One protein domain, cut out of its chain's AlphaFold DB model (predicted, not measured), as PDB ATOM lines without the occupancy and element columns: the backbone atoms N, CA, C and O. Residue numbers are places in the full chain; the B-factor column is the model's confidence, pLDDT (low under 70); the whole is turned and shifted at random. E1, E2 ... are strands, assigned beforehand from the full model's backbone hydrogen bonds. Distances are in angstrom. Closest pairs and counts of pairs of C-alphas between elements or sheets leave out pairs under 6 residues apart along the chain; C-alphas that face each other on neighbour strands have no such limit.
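AT A GLANCE: This is residues 493 to 553 of the 741 residues of the protein "GALNT12 protein" of Symbiodinium sp. CCMP2456 (UniProt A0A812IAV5). With little regular structure, this is a rod made mostly of looping chain: E1 lies toward one end, the long stretch 497 to 538 winds along the length, and the small hairpin of E2 and E3 follows. The printed part has 61 residues, no named helix and three strands, E1, E2, E3; its class is all strand, with 12 residues in named elements. It is loose, with a radius of gyration of the C-alphas of 13.1 A and spans of 45 by 15 by 13 A.

IN THESE COORDINATES: E1, residues 493 to 496, begins at C-alpha (18.725, 8.862, 28.937). E2, residues 539 to 542, and E3, residues 545 to 548, follow; E3 ends at C-alpha (21.697, 36.035, 37.828). Each strand is 10.0 A long from first to last C-alpha.

HOW THE PARTS SIT: E1 pairs with no named strand and is apart from E2 and E3. E2 and E3 are antiparallel at 144 degrees, a hairpin; N 540 and O 547 are 2.8 A apart, within hydrogen-bond range. Residues 500 to 501 pair antiparallel with 512 to 513, and 535 to 536 with 551 to 552.

THE WHOLE: The farthest C-alphas, Asp 506 and Ala 553, are 45.8 A apart. The printed part has no cut; the link E1 to E2 is long, 42 residues. Residues 504 to 509 have pLDDT under 70.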
ATOM      1  N   GLY A 493      19.986   8.511  28.279       78.25
ATOM      2  CA  GLY A 493      18.725   8.862  28.937       78.25
ATOM      3  C   GLY A 493      18.194  10.224  28.477       78.25
ATOM      4  O   GLY A 493      18.742  10.835  27.556       78.25
ATOM      5  N   CYS A 494      17.089  10.656  29.082       80.25
ATOM      6  CA  CYS A 494      16.494  11.973  28.857       80.25
ATOM      7  C   CYS A 494      16.811  12.891  30.038       80.25
ATOM      8  O   CYS A 494      16.508  12.533  31.180       80.25
ATOM      9  N   ASP A 495      17.369  14.066  29.754       83.38
ATOM     10  CA  ASP A 495      17.587  15.114  30.750       83.38
ATOM     11  C   ASP A 495      16.406  16.103  30.768       83.38
ATOM     12  O   ASP A 495      15.797  16.413  29.735       83.38
ATOM     13  N   CYS A 496      16.072  16.595  31.965       86.06
ATOM     14  CA  CYS A 496      15.071  17.646  32.143       86.06
ATOM     15  C   CYS A 496      15.560  18.969  31.533       86.06
ATOM     16  O   CYS A 496      16.754  19.271  31.550       86.06
ATOM     17  N   CYS A 497      14.626  19.776  31.029       89.06
ATOM     18  CA  CYS A 497      14.907  21.126  30.552       89.06
ATOM     19  C   CYS A 497      15.496  22.045  31.635       89.06
ATOM     20  O   CYS A 497      15.284  21.845  32.835       89.06
ATOM     21  N   ASP A 498      16.182  23.107  31.197       91.38
ATOM     22  CA  ASP A 498      16.651  24.180  32.076       91.38
ATOM     23  C   ASP A 498      15.508  24.696  32.969       91.38
ATOM     24  O   ASP A 498      14.390  24.941  32.511       91.38
ATOM     25  N   GLY A 499      15.789  24.839  34.266       90.25
ATOM     26  CA  GLY A 499      14.790  25.208  35.273       90.25
ATOM     27  C   GLY A 499      14.039  24.035  35.905       90.25
ATOM     28  O   GLY A 499      13.222  24.268  36.798       90.25
ATOM     29  N   TYR A 500      14.336  22.788  35.526       90.56
ATOM     30  CA  TYR A 500      13.730  21.585  36.103       90.56
ATOM     31  C   TYR A 500      14.786  20.594  36.601       90.56
ATOM     32  O   TYR A 500      15.841  20.417  35.997       90.56
ATOM     33  N   ALA A 501      14.498  19.946  37.727       88.44
ATOM     34  CA  ALA A 501      15.322  18.941  38.381       88.44
ATOM     35  C   ALA A 501      14.669  17.553  38.304       88.44
ATOM     36  O   ALA A 501      13.467  17.397  38.507       88.44
ATOM     37  N   GLY A 502      15.489  16.537  38.037       84.31
ATOM     38  CA  GLY A 502      15.075  15.139  37.940       84.31
ATOM     39  C   GLY A 502      16.022  14.347  37.039       84.31
ATOM     40  O   GLY A 502      16.795  14.929  36.280       84.31
ATOM     41  N   LYS A 503      15.989  13.017  37.142       72.25
ATOM     42  CA  LYS A 503      16.595  12.097  36.171       72.25
ATOM     43  C   LYS A 503      15.603  10.977  35.907       72.25
ATOM     44  O   LYS A 503      15.174  10.330  36.860       72.25
ATOM     45  N   LEU A 504      15.269  10.722  34.643       69.19
ATOM     46  CA  LEU A 504      14.471   9.549  34.289       69.19
ATOM     47  C   LEU A 504      15.342   8.289  34.410       69.19
ATOM     48  O   LEU A 504      16.101   7.960  33.500       69.19
ATOM     49  N   GLY A 505      15.246   7.596  35.546       62.66
ATOM     50  CA  GLY A 505      15.934   6.329  35.794       62.66
ATOM     51  C   GLY A 505      15.237   5.513  36.883       62.66
ATOM     52  O   GLY A 505      15.304   5.863  38.055       62.66
ATOM     53  N   ASP A 506      14.591   4.427  36.456       53.97
ATOM     54  CA  ASP A 506      13.990   3.310  37.210       53.97
ATOM     55  C   ASP A 506      12.650   3.512  37.951       53.97
ATOM     56  O   ASP A 506      11.908   2.540  38.087       53.97
ATOM     57  N   GLU A 507      12.237   4.735  38.287       58.38
ATOM     58  CA  GLU A 507      10.831   5.060  38.608       58.38
ATOM     59  C   GLU A 507      10.436   6.391  37.942       58.38
ATOM     60  O   GLU A 507      11.235   7.332  37.969       58.38
ATOM     61  N   PRO A 508       9.242   6.506  37.320       53.41
ATOM     62  CA  PRO A 508       8.833   7.696  36.577       53.41
ATOM     63  C   PRO A 508       8.517   8.845  37.541       53.41
ATOM     64  O   PRO A 508       7.364   9.136  37.850       53.41
ATOM     65  N   THR A 509       9.558   9.507  38.030       60.91
ATOM     66  CA  THR A 509       9.449  10.796  38.704       60.91
ATOM     67  C   THR A 509       9.495  11.876  37.630       60.91
ATOM     68  O   THR A 509      10.476  12.013  36.899       60.91
ATOM     69  N   ALA A 510       8.378  12.586  37.461       79.56
ATOM     70  CA  ALA A 510       8.281  13.715  36.546       79.56
ATOM     71  C   ALA A 510       9.334  14.784  36.898       79.56
ATOM     72  O   ALA A 510       9.677  14.951  38.068       79.56
ATOM     73  N   CYS A 511       9.834  15.513  35.897       86.12
ATOM     74  CA  CYS A 511      10.726  16.649  36.116       86.12
ATOM     75  C   CYS A 511      10.040  17.686  37.026       86.12
ATOM     76  O   CYS A 511       8.992  18.231  36.677       86.12
ATOM     77  N   GLU A 512      10.617  17.967  38.196       90.62
ATOM     78  CA  GLU A 512      10.088  18.964  39.129       90.62
ATOM     79  C   GLU A 512      10.756  20.325  38.900       90.62
ATOM     80  O   GLU A 512      11.961  20.380  38.662       90.62
ATOM     81  N   PRO A 513      10.040  21.455  39.015       92.38
ATOM     82  CA  PRO A 513      10.650  22.780  38.928       92.38
ATOM     83  C   PRO A 513      11.804  22.957  39.935       92.38
ATOM     84  O   PRO A 513      11.631  22.748  41.140       92.38
ATOM     85  N   ALA A 514      12.980  23.364  39.456       94.12
ATOM     86  CA  ALA A 514      14.178  23.543  40.274       94.12
ATOM     87  C   ALA A 514      14.033  24.727  41.254       94.12
ATOM     88  O   ALA A 514      13.315  25.694  40.994       94.12
ATOM     89  N   LEU A 515      14.707  24.662  42.409       96.19
ATOM     90  CA  LEU A 515      14.643  25.704  43.443       96.19
ATOM     91  C   LEU A 515      15.430  26.959  43.040       96.19
ATOM     92  O   LEU A 515      16.595  26.879  42.660       96.19
ATOM     93  N   CYS A 516      14.812  28.128  43.201       97.50
ATOM     94  CA  CYS A 516      15.428  29.425  42.946       97.50
ATOM     95  C   CYS A 516      16.144  29.945  44.199       97.50
ATOM     96  O   CYS A 516      15.498  30.347  45.162       97.50
ATOM     97  N   ASN A 517      17.478  29.958  44.192       96.94
ATOM     98  CA  ASN A 517      18.310  30.375  45.330       96.94
ATOM     99  C   ASN A 517      19.162  31.631  45.055       96.94
ATOM    100  O   ASN A 517      20.156  31.868  45.741       96.94
ATOM    101  N   VAL A 518      18.783  32.442  44.062       97.44
ATOM    102  CA  VAL A 518      19.425  33.739  43.783       97.44
ATOM    103  C   VAL A 518      19.089  34.737  44.897       97.44
ATOM    104  O   VAL A 518      17.932  34.879  45.288       97.44
ATOM    105  N   GLU A 519      20.088  35.458  45.411       97.56
ATOM    106  CA  GLU A 519      19.875  36.469  46.451       97.56
ATOM    107  C   GLU A 519      18.883  37.549  45.977       97.56
ATOM    108  O   GLU A 519      18.994  38.071  44.867       97.56
ATOM    109  N   ASN A 520      17.908  37.892  46.826       97.31
ATOM    110  CA  ASN A 520      16.808  38.817  46.521       97.31
ATOM    111  C   ASN A 520      15.852  38.364  45.394       97.31
ATOM    112  O   ASN A 520      15.137  39.198  44.834       97.31
ATOM    113  N   SER A 521      15.780  37.064  45.086       97.38
ATOM    114  CA  SER A 521      14.730  36.475  44.238       97.38
ATOM    115  C   SER A 521      13.465  36.141  45.027       97.38
ATOM    116  O   SER A 521      13.511  35.983  46.237       97.38
ATOM    117  N   ASN A 522      12.321  35.996  44.373       96.81
ATOM    118  CA  ASN A 522      11.061  35.568  44.981       96.81
ATOM    119  C   ASN A 522      11.063  34.109  45.483       96.81
ATOM    120  O   ASN A 522      10.046  33.682  46.024       96.81
ATOM    121  N   GLU A 523      12.170  33.371  45.316       96.69
ATOM    122  CA  GLU A 523      12.344  31.965  45.718       96.69
ATOM    123  C   GLU A 523      11.320  31.000  45.077       96.69
ATOM    124  O   GLU A 523      11.192  29.846  45.489       96.69
ATOM    125  N   ALA A 524      10.603  31.445  44.038       96.50
ATOM    126  CA  ALA A 524       9.659  30.618  43.296       96.50
ATOM    127  C   ALA A 524      10.403  29.618  42.400       96.50
ATOM    128  O   ALA A 524      11.502  29.893  41.923       96.50
ATOM    129  N   LYS A 525       9.837  28.429  42.187       95.94
ATOM    130  CA  LYS A 525      10.525  27.346  41.472       95.94
ATOM    131  C   LYS A 525      10.464  27.520  39.948       95.94
ATOM    132  O   LYS A 525       9.506  28.077  39.423       95.94
ATOM    133  N   GLY A 526      11.455  26.975  39.244       94.06
ATOM    134  CA  GLY A 526      11.513  26.955  37.781       94.06
ATOM    135  C   GLY A 526      11.431  28.348  37.157       94.06
ATOM    136  O   GLY A 526      12.077  29.290  37.615       94.06
ATOM    137  N   TRP A 527      10.629  28.490  36.104       93.62
ATOM    138  CA  TRP A 527      10.502  29.744  35.354       93.62
ATOM    139  C   TRP A 527       9.780  30.871  36.106       93.62
ATOM    140  O   TRP A 527       9.899  32.026  35.707       93.62
ATOM    141  N   ASP A 528       9.119  30.574  37.228       95.56
ATOM    142  CA  ASP A 528       8.526  31.599  38.098       95.56
ATOM    143  C   ASP A 528       9.584  32.334  38.947       95.56
ATOM    144  O   ASP A 528       9.278  33.339  39.600       95.56
ATOM    145  N   CYS A 529      10.833  31.847  38.950       97.06
ATOM    146  CA  CYS A 529      11.983  32.466  39.606       97.06
ATOM    147  C   CYS A 529      12.250  33.864  39.029       97.06
ATOM    148  O   CYS A 529      12.746  34.024  37.914       97.06
ATOM    149  N   ALA A 530      11.948  34.890  39.820       97.00
ATOM    150  CA  ALA A 530      12.097  36.295  39.452       97.00
ATOM    151  C   ALA A 530      12.677  37.098  40.623       97.00
ATOM    152  O   ALA A 530      12.733  36.617  41.750       97.00
ATOM    153  N   CYS A 531      13.102  38.340  40.399       98.06
ATOM    154  CA  CYS A 531      13.516  39.214  41.501       98.06
ATOM    155  C   CYS A 531      12.327  39.567  42.424       98.06
ATOM    156  O   CYS A 531      11.204  39.740  41.945       98.06
ATOM    157  N   LYS A 532      12.552  39.697  43.746       97.50
ATOM    158  CA  LYS A 532      11.525  40.196  44.691       97.50
ATOM    159  C   LYS A 532      11.086  41.607  44.281       97.50
ATOM    160  O   LYS A 532      11.865  42.369  43.707       97.50
ATOM    161  N   SER A 533       9.867  42.005  44.647       96.75
ATOM    162  CA  SER A 533       9.406  43.384  44.447       96.75
ATOM    163  C   SER A 533      10.372  44.394  45.083       96.75
ATOM    164  O   SER A 533      10.804  44.220  46.225       96.75
ATOM    165  N   GLY A 534      10.714  45.450  44.344       96.94
ATOM    166  CA  GLY A 534      11.748  46.412  44.741       96.94
ATOM    167  C   GLY A 534      13.164  46.049  44.296       96.94
ATOM    168  O   GLY A 534      14.105  46.776  44.618       96.94
ATOM    169  N   TYR A 535      13.322  44.968  43.535       98.06
ATOM    170  CA  TYR A 535      14.583  44.566  42.928       98.06
ATOM    171  C   TYR A 535      14.439  44.461  41.404       98.06
ATOM    172  O   TYR A 535      13.352  44.249  40.871       98.06
ATOM    173  N   THR A 536      15.545  44.657  40.695       97.44
ATOM    174  CA  THR A 536      15.656  44.575  39.238       97.44
ATOM    175  C   THR A 536      16.870  43.735  38.857       97.44
ATOM    176  O   THR A 536      17.865  43.697  39.582       97.44
ATOM    177  N   GLY A 537      16.781  43.032  37.737       96.81
ATOM    178  CA  GLY A 537      17.790  42.082  37.293       96.81
ATOM    179  C   GLY A 537      17.176  40.994  36.426       96.81
ATOM    180  O   GLY A 537      15.961  40.946  36.238       96.81
ATOM    181  N   SER A 538      18.026  40.121  35.901       96.62
ATOM    182  CA  SER A 538      17.619  38.944  35.137       96.62
ATOM    183  C   SER A 538      18.133  37.685  35.822       96.62
ATOM    184  O   SER A 538      19.286  37.653  36.261       96.62
ATOM    185  N   ILE A 539      17.286  36.659  35.877       97.00
ATOM    186  CA  ILE A 539      17.656  35.308  36.291       97.00
ATOM    187  C   ILE A 539      17.500  34.401  35.067       97.00
ATOM    188  O   ILE A 539      16.454  34.402  34.424       97.00
ATOM    189  N   SER A 540      18.552  33.668  34.724       96.56
ATOM    190  CA  SER A 540      18.596  32.677  33.649       96.56
ATOM    191  C   SER A 540      18.969  31.319  34.224       96.56
ATOM    192  O   SER A 540      19.810  31.240  35.117       96.56
ATOM    193  N   TRP A 541      18.391  30.247  33.704       95.06
ATOM    194  CA  TRP A 541      18.715  28.892  34.138       95.06
ATOM    195  C   TRP A 541      19.832  28.293  33.283       95.06
ATOM    196  O   TRP A 541      19.860  28.493  32.072       95.06
ATOM    197  N   GLN A 542      20.754  27.577  33.926       94.31
ATOM    198  CA  GLN A 542      21.690  26.671  33.262       94.31
ATOM    199  C   GLN A 542      21.575  25.308  33.953       94.31
ATOM    200  O   GLN A 542      22.063  25.116  35.073       94.31
ATOM    201  N   GLY A 543      20.860  24.378  33.323       91.31
ATOM    202  CA  GLY A 543      20.367  23.156  33.949       91.31
ATOM    203  C   GLY A 543      19.468  23.462  35.150       91.31
ATOM    204  O   GLY A 543      18.548  24.278  35.092       91.31
ATOM    205  N   THR A 544      19.777  22.839  36.286       93.25
ATOM    206  CA  THR A 544      19.076  23.029  37.569       93.25
ATOM    207  C   THR A 544      19.587  24.208  38.392       93.25
ATOM    208  O   THR A 544      19.134  24.399  39.519       93.25
ATOM    209  N   THR A 545      20.564  24.968  37.890       96.25
ATOM    210  CA  THR A 545      21.195  26.054  38.647       96.25
ATOM    211  C   THR A 545      20.747  27.406  38.095       96.25
ATOM    212  O   THR A 545      21.039  27.709  36.934       96.25
ATOM    213  N   PRO A 546      20.066  28.245  38.895       97.25
ATOM    214  CA  PRO A 546      19.723  29.590  38.469       97.25
ATOM    215  C   PRO A 546      20.970  30.482  38.545       97.25
ATOM    216  O   PRO A 546      21.720  30.463  39.523       97.25
ATOM    217  N   GLN A 547      21.194  31.283  37.510       97.50
ATOM    218  CA  GLN A 547      22.259  32.278  37.424       97.50
ATOM    219  C   GLN A 547      21.649  33.664  37.252       97.50
ATOM    220  O   GLN A 547      20.694  33.842  36.504       97.50
ATOM    221  N   GLY A 548      22.194  34.667  37.930       96.38
ATOM    222  CA  GLY A 548      21.697  36.035  37.828       96.38
ATOM    223  C   GLY A 548      21.997  36.858  39.068       96.38
ATOM    224  O   GLY A 548      22.558  36.365  40.045       96.38
ATOM    225  N   THR A 549      21.610  38.130  39.025       97.62
ATOM    226  CA  THR A 549      21.741  39.060  40.152       97.62
ATOM    227  C   THR A 549      20.514  39.952  40.227       97.62
ATOM    228  O   THR A 549      20.155  40.572  39.227       97.62
ATOM    229  N   CYS A 550      19.917  40.068  41.412       98.25
ATOM    230  CA  CYS A 550      18.834  41.008  41.687       98.25
ATOM    231  C   CYS A 550      19.380  42.194  42.494       98.25
ATOM    232  O   CYS A 550      19.670  42.077  43.684       98.25
ATOM    233  N   ALA A 551      19.536  43.343  41.836       97.94
ATOM    234  CA  ALA A 551      19.958  44.602  42.446       97.94
ATOM    235  C   ALA A 551      18.741  45.425  42.899       97.94
ATOM    236  O   ALA A 551      17.625  45.192  42.447       97.94
ATOM    237  N   LEU A 552      18.928  46.405  43.788       98.19
ATOM    238  CA  LEU A 552      17.835  47.292  44.208       98.19
ATOM    239  C   LEU A 552      17.317  48.104  43.011       98.19
ATOM    240  O   LEU A 552      18.098  48.741  42.305       98.19
ATOM    241  N   ALA A 553      16.002  48.104  42.800       97.56
ATOM    242  CA  ALA A 553      15.389  48.844  41.705       97.56
ATOM    243  C   ALA A 553      15.415  50.367  41.968       97.56
ATOM    244  O   ALA A 553      15.261  50.793  43.119       97.56
TER     245      ALA A 553